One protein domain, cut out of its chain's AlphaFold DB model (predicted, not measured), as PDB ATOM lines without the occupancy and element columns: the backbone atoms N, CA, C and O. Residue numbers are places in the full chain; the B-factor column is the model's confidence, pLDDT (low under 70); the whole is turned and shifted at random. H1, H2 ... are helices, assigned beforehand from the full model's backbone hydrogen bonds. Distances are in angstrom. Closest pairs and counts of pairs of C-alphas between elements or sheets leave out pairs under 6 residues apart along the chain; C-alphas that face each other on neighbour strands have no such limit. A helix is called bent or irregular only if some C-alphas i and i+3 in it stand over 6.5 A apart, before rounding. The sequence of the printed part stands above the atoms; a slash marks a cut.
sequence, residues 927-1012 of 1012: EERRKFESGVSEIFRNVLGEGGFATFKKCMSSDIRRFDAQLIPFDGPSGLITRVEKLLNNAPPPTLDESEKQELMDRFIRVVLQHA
ATOM      1  N   GLU A 927      -4.442 -48.891   9.494       85.75
ATOM      2  CA  GLU A 927      -4.386 -47.564  10.107       85.75
ATOM      3  C   GLU A 927      -3.627 -47.592  11.443       85.75
ATOM      4  O   GLU A 927      -2.871 -46.668  11.735       85.75
ATOM      5  N   GLU A 928      -3.731 -48.684  12.203       85.06
ATOM      6  CA  GLU A 928      -2.846 -49.002  13.334       85.06
ATOM      7  C   GLU A 928      -1.390 -49.160  12.888       85.06
ATOM      8  O   GLU A 928      -0.508 -48.536  13.475       85.06
ATOM      9  N   ARG A 929      -1.137 -49.898  11.797       83.88
ATOM     10  CA  ARG A 929       0.194 -50.014  11.178       83.88
ATOM     11  C   ARG A 929       0.797 -48.639  10.878       83.88
ATOM     12  O   ARG A 929       1.926 -48.369  11.268       83.88
ATOM     13  N   ARG A 930       0.031 -47.732  10.260       90.12
ATOM     14  CA  ARG A 930       0.489 -46.359   9.970       90.12
ATOM     15  C   ARG A 930       0.699 -45.511  11.223       90.12
ATOM     16  O   ARG A 930       1.624 -44.707  11.236       90.12
ATOM     17  N   LYS A 931      -0.115 -45.681  12.272       91.75
ATOM     18  CA  LYS A 931       0.110 -45.030  13.579       91.75
ATOM     19  C   LYS A 931       1.418 -45.520  14.212       91.75
ATOM     20  O   LYS A 931       2.193 -44.701  14.693       91.75
ATOM     21  N   PHE A 932       1.697 -46.822  14.139       88.06
ATOM     22  CA  PHE A 932       2.936 -47.425  14.638       88.06
ATOM     23  C   PHE A 932       4.169 -46.967  13.835       88.06
ATOM     24  O   PHE A 932       5.143 -46.505  14.424       88.06
ATOM     25  N   GLU A 933       4.096 -46.977  12.498       92.19
ATOM     26  CA  GLU A 933       5.120 -46.390  11.615       92.19
ATOM     27  C   GLU A 933       5.366 -44.904  11.923       92.19
ATOM     28  O   GLU A 933       6.518 -44.474  11.993       92.19
ATOM     29  N   SER A 934       4.295 -44.126  12.134       94.38
ATOM     30  CA  SER A 934       4.382 -42.702  12.473       94.38
ATOM     31  C   SER A 934       5.105 -42.498  13.800       94.38
ATOM     32  O   SER A 934       6.099 -41.777  13.819       94.38
ATOM     33  N   GLY A 935       4.676 -43.180  14.869       95.25
ATOM     34  CA  GLY A 935       5.278 -43.063  16.199       95.25
ATOM     35  C   GLY A 935       6.751 -43.480  16.228       95.25
ATOM     36  O   GLY A 935       7.574 -42.771  16.800       95.25
ATOM     37  N   VAL A 936       7.122 -44.563  15.533       95.56
ATOM     38  CA  VAL A 936       8.539 -44.930  15.357       95.56
ATOM     39  C   VAL A 936       9.291 -43.815  14.622       95.56
ATOM     40  O   VAL A 936      10.338 -43.376  15.091       95.56
ATOM     41  N   SER A 937       8.754 -43.298  13.511       95.88
ATOM     42  CA  SER A 937       9.412 -42.227  12.749       95.88
ATOM     43  C   SER A 937       9.548 -40.908  13.524       95.88
ATOM     44  O   SER A 937      10.511 -40.179  13.310       95.88
ATOM     45  N   GLU A 938       8.624 -40.615  14.436       96.12
ATOM     46  CA  GLU A 938       8.628 -39.412  15.270       96.12
ATOM     47  C   GLU A 938       9.680 -39.498  16.380       96.12
ATOM     48  O   GLU A 938      10.458 -38.561  16.553       96.12
ATOM     49  N   ILE A 939       9.825 -40.660  17.030       95.81
ATOM     50  CA  ILE A 939      10.931 -40.899  17.972       95.81
ATOM     51  C   ILE A 939      12.279 -40.800  17.237       95.81
ATOM     52  O   ILE A 939      13.161 -40.071  17.680       95.81
ATOM     53  N   PHE A 940      12.424 -41.428  16.061       96.69
ATOM     54  CA  PHE A 940      13.636 -41.277  15.239       96.69
ATOM     55  C   PHE A 940      13.915 -39.825  14.824       96.69
ATOM     56  O   PHE A 940      15.079 -39.470  14.650       96.69
ATOM     57  N   ARG A 941      12.888 -38.979  14.667       96.25
ATOM     58  CA  ARG A 941      13.062 -37.551  14.370       96.25
ATOM     59  C   ARG A 941      13.611 -36.777  15.563       96.25
ATOM     60  O   ARG A 941      14.498 -35.949  15.377       96.25
ATOM     61  N   ASN A 942      13.114 -37.070  16.759       95.69
ATOM     62  CA  ASN A 942      13.568 -36.428  17.991       95.69
ATOM     63  C   ASN A 942      15.007 -36.850  18.331       95.69
ATOM     64  O   ASN A 942      15.834 -36.003  18.648       95.69
ATOM     65  N   VAL A 943      15.323 -38.141  18.179       95.81
ATOM     66  CA  VAL A 943      16.638 -38.729  18.499       95.81
ATOM     67  C   VAL A 943      17.732 -38.354  17.493       95.81
ATOM     68  O   VAL A 943      18.845 -38.032  17.885       95.81
ATOM     69  N   LEU A 944      17.452 -38.398  16.185       96.38
ATOM     70  CA  LEU A 944      18.461 -38.110  15.152       96.38
ATOM     71  C   LEU A 944      18.536 -36.622  14.760       96.38
ATOM     72  O   LEU A 944      19.355 -36.244  13.913       96.38
ATOM     73  N   GLY A 945      17.635 -35.793  15.299       96.25
ATOM     74  CA  GLY A 945      17.363 -34.439  14.820       96.25
ATOM     75  C   GLY A 945      16.888 -34.398  13.359       96.25
ATOM     76  O   GLY A 945      16.861 -35.401  12.644       96.25
ATOM     77  N   GLU A 946      16.553 -33.207  12.857       96.19
ATOM     78  CA  GLU A 946      16.031 -33.048  11.486       96.19
ATOM     79  C   GLU A 946      17.021 -33.553  10.410       96.19
ATOM     80  O   GLU A 946      16.622 -34.150   9.406       96.19
ATOM     81  N   GLY A 947      18.328 -33.365  10.641       96.31
ATOM     82  CA  GLY A 947      19.397 -33.777   9.726       96.31
ATOM     83  C   GLY A 947      19.586 -35.295   9.640       96.31
ATOM     84  O   GLY A 947      19.600 -35.854   8.539       96.31
ATOM     85  N   GLY A 948      19.686 -35.983  10.782       95.75
ATOM     86  CA  GLY A 948      19.789 -37.443  10.811       95.75
ATOM     87  C   GLY A 948      18.458 -38.128  10.475       95.75
ATOM     88  O   GLY A 948      18.439 -39.186   9.843       95.75
ATOM     89  N   PHE A 949      17.320 -37.491  10.758       97.00
ATOM     90  CA  PHE A 949      16.022 -37.967  10.286       97.00
ATOM     91  C   PHE A 949      15.908 -37.926   8.758       97.00
ATOM     92  O   PHE A 949      15.357 -38.848   8.151       97.00
ATOM     93  N   ALA A 950      16.474 -36.908   8.101       96.44
ATOM     94  CA  ALA A 950      16.516 -36.845   6.643       96.44
ATOM     95  C   ALA A 950      17.335 -38.000   6.031       96.44
ATOM     96  O   ALA A 950      16.935 -38.547   4.999       96.44
ATOM     97  N   THR A 951      18.438 -38.428   6.661       95.69
ATOM     98  CA  THR A 951      19.226 -39.587   6.196       95.69
ATOM     99  C   THR A 951      18.552 -40.921   6.530       95.69
ATOM    100  O   THR A 951      18.495 -41.785   5.651       95.69
ATOM    101  N   PHE A 952      17.939 -41.069   7.710       96.25
ATOM    102  CA  PHE A 952      17.088 -42.214   8.075       96.25
ATOM    103  C   PHE A 952      15.948 -42.409   7.070       96.25
ATOM    104  O   PHE A 952      15.817 -43.468   6.455       96.25
ATOM    105  N   LYS A 953      15.178 -41.348   6.812       95.31
ATOM    106  CA  LYS A 953      14.053 -41.341   5.867       95.31
ATOM    107  C   LYS A 953      14.504 -41.583   4.426       95.31
ATOM    108  O   LYS A 953      13.765 -42.190   3.652       95.31
ATOM    109  N   LYS A 954      15.723 -41.160   4.065       94.06
ATOM    110  CA  LYS A 954      16.354 -41.470   2.773       94.06
ATOM    111  C   LYS A 954      16.759 -42.941   2.667       94.06
ATOM    112  O   LYS A 954      16.537 -43.508   1.604       94.06
ATOM    113  N   CYS A 955      17.279 -43.561   3.730       90.31
ATOM    114  CA  CYS A 955      17.521 -45.007   3.771       90.31
ATOM    115  C   CYS A 955      16.188 -45.755   3.671       90.31
ATOM    116  O   CYS A 955      15.917 -46.359   2.641       90.31
ATOM    117  N   MET A 956      15.282 -45.583   4.638       91.88
ATOM    118  CA  MET A 956      13.974 -46.249   4.672       91.88
ATOM    119  C   MET A 956      13.175 -46.079   3.364       91.88
ATOM    120  O   MET A 956      12.693 -47.061   2.802       91.88
ATOM    121  N   SER A 957      13.049 -44.857   2.826       89.62
ATOM    122  CA  SER A 957      12.283 -44.623   1.591       89.62
ATOM    123  C   SER A 957      13.054 -44.925   0.300       89.62
ATOM    124  O   SER A 957      12.413 -44.985  -0.753       89.62
ATOM    125  N   SER A 958      14.379 -45.088   0.334       84.00
ATOM    126  CA  SER A 958      15.106 -45.731  -0.766       84.00
ATOM    127  C   SER A 958      14.841 -47.227  -0.705       84.00
ATOM    128  O   SER A 958      14.318 -47.789  -1.658       84.00
ATOM    129  N   ASP A 959      15.118 -47.838   0.442       78.00
ATOM    130  CA  ASP A 959      15.256 -49.277   0.585       78.00
ATOM    131  C   ASP A 959      13.905 -50.004   0.491       78.00
ATOM    132  O   ASP A 959      13.773 -50.930  -0.304       78.00
ATOM    133  N   ILE A 960      12.845 -49.507   1.147       78.19
ATOM    134  CA  ILE A 960      11.489 -50.084   1.024       78.19
ATOM    135  C   ILE A 960      10.921 -49.905  -0.397       78.19
ATOM    136  O   ILE A 960      10.267 -50.798  -0.929       78.19
ATOM    137  N   ARG A 961      11.166 -48.760  -1.054       71.88
ATOM    138  CA  ARG A 961      10.653 -48.503  -2.421       71.88
ATOM    139  C   ARG A 961      11.509 -49.129  -3.521       71.88
ATOM    140  O   ARG A 961      11.074 -49.156  -4.671       71.88
ATOM    141  N   ARG A 962      12.729 -49.547  -3.191       61.91
ATOM    142  CA  ARG A 962      13.720 -50.114  -4.106       61.91
ATOM    143  C   ARG A 962      14.349 -51.366  -3.508       61.91
ATOM    144  O   ARG A 962      15.564 -51.522  -3.567       61.91
ATOM    145  N   PHE A 963      13.514 -52.335  -3.136       60.09
ATOM    146  CA  PHE A 963      13.837 -53.763  -3.299       60.09
ATOM    147  C   PHE A 963      13.994 -54.116  -4.804       60.09
ATOM    148  O   PHE A 963      13.367 -55.011  -5.360       60.09
ATOM    149  N   ASP A 964      14.836 -53.333  -5.473       46.97
ATOM    150  CA  ASP A 964      15.229 -53.326  -6.870       46.97
ATOM    151  C   ASP A 964      16.692 -53.778  -6.849       46.97
ATOM    152  O   ASP A 964      17.590 -53.032  -6.439       46.97
ATOM    153  N   ALA A 965      16.892 -55.065  -7.141       54.62
ATOM    154  CA  ALA A 965      17.988 -55.900  -6.634       54.62
ATOM    155  C   ALA A 965      19.388 -55.606  -7.223       54.62
ATOM    156  O   ALA A 965      20.229 -56.496  -7.335       54.62
ATOM    157  N   GLN A 966      19.632 -54.367  -7.653       57.53
ATOM    158  CA  GLN A 966      20.861 -53.914  -8.311       57.53
ATOM    159  C   GLN A 966      21.474 -52.649  -7.681       57.53
ATOM    160  O   GLN A 966      22.617 -52.320  -7.997       57.53
ATOM    161  N   LEU A 967      20.751 -51.932  -6.806       51.56
ATOM    162  CA  LEU A 967      21.222 -50.676  -6.185       51.56
ATOM    163  C   LEU A 967      21.357 -50.720  -4.656       51.56
ATOM    164  O   LEU A 967      21.911 -49.792  -4.067       51.56
ATOM    165  N   ILE A 968      20.905 -51.801  -4.026       53.34
ATOM    166  CA  ILE A 968      21.156 -52.118  -2.618       53.34
ATOM    167  C   ILE A 968      21.985 -53.409  -2.608       53.34
ATOM    168  O   ILE A 968      21.636 -54.336  -3.342       53.34
ATOM    169  N   PRO A 969      23.065 -53.511  -1.811       56.59
ATOM    170  CA  PRO A 969      23.643 -54.804  -1.460       56.59
ATOM    171  C   PRO A 969      22.559 -55.768  -0.951       56.59
ATOM    172  O   PRO A 969      21.604 -55.340  -0.305       56.59
ATOM    173  N   PHE A 970      22.699 -57.064  -1.234       59.38
ATOM    174  CA  PHE A 970      21.668 -58.091  -0.993       59.38
ATOM    175  C   PHE A 970      21.356 -58.382   0.494       59.38
ATOM    176  O   PHE A 970      20.614 -59.314   0.791       59.38
ATOM    177  N   ASP A 971      21.856 -57.564   1.421       82.50
ATOM    178  CA  ASP A 971      21.684 -57.668   2.875       82.50
ATOM    179  C   ASP A 971      20.216 -57.558   3.350       82.50
ATOM    180  O   ASP A 971      19.932 -57.781   4.529       82.50
ATOM    181  N   GLY A 972      19.279 -57.181   2.470       89.75
ATOM    182  CA  GLY A 972      17.835 -57.178   2.732       89.75
ATOM    183  C   GLY A 972      17.439 -56.366   3.980       89.75
ATOM    184  O   GLY A 972      17.961 -55.264   4.174       89.75
ATOM    185  N   PRO A 973      16.532 -56.873   4.845       92.25
ATOM    186  CA  PRO A 973      16.129 -56.157   6.056       92.25
ATOM    187  C   PRO A 973      17.301 -55.944   7.030       92.25
ATOM    188  O   PRO A 973      17.422 -54.866   7.607       92.25
ATOM    189  N   SER A 974      18.224 -56.906   7.149       93.44
ATOM    190  CA  SER A 974      19.453 -56.790   7.953       93.44
ATOM    191  C   SER A 974      20.349 -55.623   7.514       93.44
ATOM    192  O   SER A 974      20.905 -54.914   8.356       93.44
ATOM    193  N   GLY A 975      20.443 -55.359   6.207       94.12
ATOM    194  CA  GLY A 975      21.182 -54.215   5.666       94.12
ATOM    195  C   GLY A 975      20.562 -52.865   6.015       94.12
ATOM    196  O   GLY A 975      21.287 -51.898   6.247       94.12
ATOM    197  N   LEU A 976      19.231 -52.797   6.085       94.25
ATOM    198  CA  LEU A 976      18.510 -51.609   6.542       94.25
ATOM    199  C   LEU A 976      18.713 -51.393   8.052       94.25
ATOM    200  O   LEU A 976      19.049 -50.284   8.462       94.25
ATOM    201  N   ILE A 977      18.598 -52.454   8.858       95.62
ATOM    202  CA  ILE A 977      18.837 -52.437  10.313       95.62
ATOM    203  C   ILE A 977      20.247 -51.906  10.621       95.62
ATOM    204  O   ILE A 977      20.382 -50.889  11.295       95.62
ATOM    205  N   THR A 978      21.287 -52.483  10.007       95.81
ATOM    206  CA  THR A 978      22.696 -52.076  10.213       95.81
ATOM    207  C   THR A 978      22.972 -50.615   9.806       95.81
ATOM    208  O   THR A 978      23.883 -49.972  10.331       95.81
ATOM    209  N   ARG A 979      22.207 -50.047   8.859       95.50
ATOM    210  CA  ARG A 979      22.308 -48.616   8.499       95.50
ATOM    211  C   ARG A 979      21.671 -47.721   9.554       95.50
ATOM    212  O   ARG A 979      22.236 -46.681   9.867       95.50
ATOM    213  N   VAL A 980      20.510 -48.108  10.078       96.44
ATOM    214  CA  VAL A 980      19.789 -47.334  11.097       96.44
ATOM    215  C   VAL A 980      20.507 -47.399  12.445       96.44
ATOM    216  O   VAL A 980      20.633 -46.376  13.109       96.44
ATOM    217  N   GLU A 981      21.091 -48.546  12.787       96.19
ATOM    218  CA  GLU A 981      21.997 -48.706  13.930       96.19
ATOM    219  C   GLU A 981      23.190 -47.746  13.822       96.19
ATOM    220  O   GLU A 981      23.468 -46.981  14.741       96.19
ATOM    221  N   LYS A 982      23.832 -47.682  12.648       96.19
ATOM    222  CA  LYS A 982      24.908 -46.716  12.381       96.19
ATOM    223  C   LYS A 982      24.445 -45.261  12.400       96.19
ATOM    224  O   LYS A 982      25.266 -44.407  12.707       96.19
ATOM    225  N   LEU A 983      23.183 -44.953  12.098       96.38
ATOM    226  CA  LEU A 983      22.658 -43.592  12.254       96.38
ATOM    227  C   LEU A 983      22.467 -43.226  13.728       96.38
ATOM    228  O   LEU A 983      22.858 -42.130  14.110       96.38
ATOM    229  N   LEU A 984      21.957 -44.142  14.559       96.25
ATOM    230  CA  LEU A 984      21.848 -43.932  16.008       96.25
ATOM    231  C   LEU A 984      23.228 -43.822  16.677       96.25
ATOM    232  O   LEU A 984      23.452 -42.912  17.464       96.25
ATOM    233  N   ASN A 985      24.190 -44.667  16.290       95.44
ATOM    234  CA  ASN A 985      25.577 -44.606  16.779       95.44
ATOM    235  C   ASN A 985      26.329 -43.321  16.357       95.44
ATOM    236  O   ASN A 985      27.431 -43.082  16.839       95.44
ATOM    237  N   ASN A 986      25.773 -42.522  15.437       95.00
ATOM    238  CA  ASN A 986      26.301 -41.216  15.016       95.00
ATOM    239  C   ASN A 986      25.312 -40.068  15.323       95.00
ATOM    240  O   ASN A 986      25.414 -38.995  14.725       95.00
ATOM    241  N   ALA A 987      24.336 -40.285  16.212       94.88
ATOM    242  CA  ALA A 987      23.432 -39.229  16.653       94.88
ATOM    243  C   ALA A 987      24.205 -38.161  17.460       94.88
ATOM    244  O   ALA A 987      25.093 -38.512  18.242       94.88
ATOM    245  N   PRO A 988      23.907 -36.861  17.282       89.88
ATOM    246  CA  PRO A 988      24.483 -35.820  18.127       89.88
ATOM    247  C   PRO A 988      23.955 -35.944  19.572       89.88
ATOM    248  O   PRO A 988      22.815 -36.373  19.751       89.88
ATOM    249  N   PRO A 989      24.731 -35.541  20.598       79.31
ATOM    250  CA  PRO A 989      24.249 -35.519  21.979       79.31
ATOM    251  C   PRO A 989      23.007 -34.616  22.177       79.31
ATOM    252  O   PRO A 989      22.835 -33.665  21.408       79.31
ATOM    253  N   PRO A 990      22.170 -34.840  23.213       69.81
ATOM    254  CA  PRO A 990      22.377 -35.732  24.360       69.81
ATOM    255  C   PRO A 990      22.455 -37.207  23.962       69.81
ATOM    256  O   PRO A 990      21.758 -37.662  23.061       69.81
ATOM    257  N   THR A 991      23.365 -37.942  24.599       75.19
ATOM    258  CA  THR A 991      23.595 -39.359  24.305       75.19
ATOM    259  C   THR A 991      22.361 -40.167  24.678       75.19
ATOM    260  O   THR A 991      22.070 -40.314  25.862       75.19
ATOM    261  N   LEU A 992      21.660 -40.689  23.671       93.62
ATOM    262  CA  LEU A 992      20.613 -41.683  23.869       93.62
ATOM    263  C   LEU A 992      21.217 -42.906  24.570       93.62
ATOM    264  O   LEU A 992      22.240 -43.422  24.108       93.62
ATOM    265  N   ASP A 993      20.597 -43.374  25.653       95.62
ATOM    266  CA  ASP A 993      21.109 -44.532  26.384       95.62
ATOM    267  C   ASP A 993      21.095 -45.789  25.502       95.62
ATOM    268  O   ASP A 993      20.204 -45.991  24.673       95.62
ATOM    269  N   GLU A 994      22.067 -46.684  25.695       94.94
ATOM    270  CA  GLU A 994      22.195 -47.913  24.894       94.94
ATOM    271  C   GLU A 994      20.939 -48.806  24.999       94.94
ATOM    272  O   GLU A 994      20.567 -49.488  24.043       94.94
ATOM    273  N   SER A 995      20.239 -48.743  26.137       96.44
ATOM    274  CA  SER A 995      18.933 -49.366  26.379       96.44
ATOM    275  C   SER A 995      17.823 -48.778  25.501       96.44
ATOM    276  O   SER A 995      17.112 -49.531  24.833       96.44
ATOM    277  N   GLU A 996      17.687 -47.451  25.452       95.75
ATOM    278  CA  GLU A 996      16.727 -46.754  24.585       95.75
ATOM    279  C   GLU A 996      17.062 -46.960  23.105       95.75
ATOM    280  O   GLU A 996      16.168 -47.180  22.284       95.75
ATOM    281  N   LYS A 997      18.355 -46.964  22.759       96.25
ATOM    282  CA  LYS A 997      18.842 -47.260  21.409       96.25
ATOM    283  C   LYS A 997      18.448 -48.669  20.974       96.25
ATOM    284  O   LYS A 997      17.968 -48.848  19.852       96.25
ATOM    285  N   GLN A 998      18.605 -49.654  21.861       97.00
ATOM    286  CA  GLN A 998      18.180 -51.028  21.612       97.00
ATOM    287  C   GLN A 998      16.652 -51.137  21.523       97.00
ATOM    288  O   GLN A 998      16.158 -51.805  20.619       97.00
ATOM    289  N   GLU A 999      15.882 -50.454  22.379       96.88
ATOM    290  CA  GLU A 999      14.415 -50.499  22.299       96.88
ATOM    291  C   GLU A 999      13.890 -49.847  21.010       96.88
ATOM    292  O   GLU A 999      12.994 -50.379  20.348       96.88
ATOM    293  N   LEU A1000      14.481 -48.722  20.599       97.00
ATOM    294  CA  LEU A1000      14.170 -48.046  19.343       97.00
ATOM    295  C   LEU A1000      14.546 -48.913  18.129       97.00
ATOM    296  O   LEU A1000      13.799 -48.949  17.145       97.00
ATOM    297  N   MET A1001      15.647 -49.667  18.218       97.56
ATOM    298  CA  MET A1001      16.030 -50.659  17.215       97.56
ATOM    299  C   MET A1001      15.044 -51.830  17.160       97.56
ATOM    300  O   MET A1001      14.578 -52.176  16.078       97.56
ATOM    301  N   ASP A1002      14.639 -52.392  18.297       97.38
ATOM    302  CA  ASP A1002      13.638 -53.463  18.384       97.38
ATOM    303  C   ASP A1002      12.276 -53.024  17.817       97.38
ATOM    304  O   ASP A1002      11.639 -53.761  17.056       97.38
ATOM    305  N   ARG A1003      11.835 -51.798  18.135       96.94
ATOM    306  CA  ARG A1003      10.634 -51.176  17.551       96.94
ATOM    307  C   ARG A1003      10.773 -51.034  16.029       96.94
ATOM    308  O   ARG A1003       9.837 -51.373  15.304       96.94
ATOM    309  N   PHE A1004      11.936 -50.606  15.532       96.62
ATOM    310  CA  PHE A1004      12.222 -50.506  14.096       96.62
ATOM    311  C   PHE A1004      12.246 -51.872  13.393       96.62
ATOM    312  O   PHE A1004      11.614 -52.034  12.349       96.62
ATOM    313  N   ILE A1005      12.908 -52.873  13.978       96.12
ATOM    314  CA  ILE A1005      12.974 -54.250  13.471       96.12
ATOM    315  C   ILE A1005      11.561 -54.823  13.315       96.12
ATOM    316  O   ILE A1005      11.257 -55.410  12.277       96.12
ATOM    317  N   ARG A1006      10.664 -54.592  14.286       96.00
ATOM    318  CA  ARG A1006       9.252 -55.007  14.192       96.00
ATOM    319  C   ARG A1006       8.525 -54.353  13.016       96.00
ATOM    320  O   ARG A1006       7.784 -55.051  12.331       96.00
ATOM    321  N   VAL A1007       8.761 -53.066  12.731       94.69
ATOM    322  CA  VAL A1007       8.229 -52.412  11.517       94.69
ATOM    323  C   VAL A1007       8.800 -53.074  10.259       94.69
ATOM    324  O   VAL A1007       8.041 -53.476   9.380       94.69
ATOM    325  N   VAL A1008      10.124 -53.229  10.164       94.38
ATOM    326  CA  VAL A1008      10.790 -53.776   8.969       94.38
ATOM    327  C   VAL A1008      10.335 -55.211   8.672       94.38
ATOM    328  O   VAL A1008       9.989 -55.509   7.532       94.38
ATOM    329  N   LEU A1009      10.241 -56.075   9.687       92.88
ATOM    330  CA  LEU A1009       9.742 -57.452   9.559       92.88
ATOM    331  C   LEU A1009       8.224 -57.549   9.304       92.88
ATOM    332  O   LEU A1009       7.730 -58.630   9.003       92.88
ATOM    333  N   GLN A1010       7.481 -56.442   9.406       91.88
ATOM    334  CA  GLN A1010       6.070 -56.344   9.005       91.88
ATOM    335  C   GLN A1010       5.904 -55.797   7.568       91.88
ATOM    336  O   GLN A1010       4.794 -55.817   7.021       91.88
ATOM    337  N   HIS A1011       6.978 -55.262   6.967       85.25
ATOM    338  CA  HIS A1011       7.056 -54.760   5.581       85.25
ATOM    339  C   HIS A1011       7.766 -55.711   4.608       85.25
ATOM    340  O   HIS A1011       7.542 -55.581   3.405       85.25
ATOM    341  N   ALA A1012       8.604 -56.619   5.115       82.06
ATOM    342  CA  ALA A1012       9.210 -57.721   4.364       82.06
ATOM    343  C   ALA A1012       8.219 -58.879   4.121       82.06
ATOM    344  O   ALA A1012       8.379 -59.542   3.072       82.06
TER     345      ALA A1012
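Overview. This is residues 927 to 1012 of the 1012 residues of an uncharacterized protein of Piloderma croceum (strain F 1598) (UniProt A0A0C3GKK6). One long helix, H1, bends sharply and folds back as a V of two arms, H1a and H1b, and a helical hairpin of H2 and H3 packs on this V, with H2 alongside H1b and H3 over part of H1a. H1b and H2 run nearly antiparallel, while H1a is splayed from its neighbours, and H1b and H3 stay apart. The printed part has 86 residues with three named helices, H1, H2 and H3 in chain order, and no named strand; the class is all helix, with mostly aligned packing. It is compact, with a radius of gyration of the C-alphas of 12.6 A, and spans 37 by 29 by 22 A.

Arrangement. H1, residues 927 to 959, was assigned as one helix by its hydrogen bonds but is bent: C-alphas 943 and 946 are 9.0 A apart. Its arms H1a, residues 927 to 943, and H1b, residues 946 to 959, run opposite ways at a steep tilt of 43 degrees. They only just touch, only at the corner, with 3 pairs of C-alphas within 8 A; the closest C-alphas are those of Arg 941 and Phe 949, 5.1 A apart. H1b touches H2, residues 972 to 984, in a helical hairpin, opposite ways at a shallow tilt of 6 degrees; the closest C-alphas, of Phe 952 and Val 980, are 6.5 A apart. H2 forms a second helical hairpin with H3, residues 994 to 1011, which it touches at a shallow tilt of 29 degrees, opposite ways; the closest C-alphas, of Pro 973 and Val 1008, are 6.5 A apart. H3 touches H1a with residues 1000 to 1007 alone, opposite ways at a shallow tilt of 34 degrees, only just short of steep; the closest C-alphas, of Glu 933 and Val 1007, are 6.8 A apart. H1a and H2 are close but not clearly touching, with the C-alphas of Val 943 and Leu 984 7.8 A apart. H1b and H3 are apart. In H1a, H1b, H2 and H3 every O i to N i+4 pair is within hydrogen-bond range.

Along the chain. H1a begins at C-alpha 927 (-4.386, -47.564, 10.107) and is 24.3 A long from first to last C-alpha. H1b begins at C-alpha 946 (16.031, -33.048, 11.486) and is 19.6 A long; residues 944 and 945 belong to neither arm. H2 is 19.2 A long. H3 is 25.5 A long and ends at C-alpha 1011 (7.056, -54.760, 5.581).

Size, cuts and confidence. The two C-alphas farthest apart, those of Gln 966 and Pro 990, are 37.4 A apart. The printed part has no cut and ends at Ala 1012, the chain's last residue. The link from H1 to H2, residues 960 to 971, is long; the link from H2 to H3, 9 residues, is short but not tight. The mean pLDDT of the printed part is 88.5, and residues 962 to 970 and residue 990 are under 70.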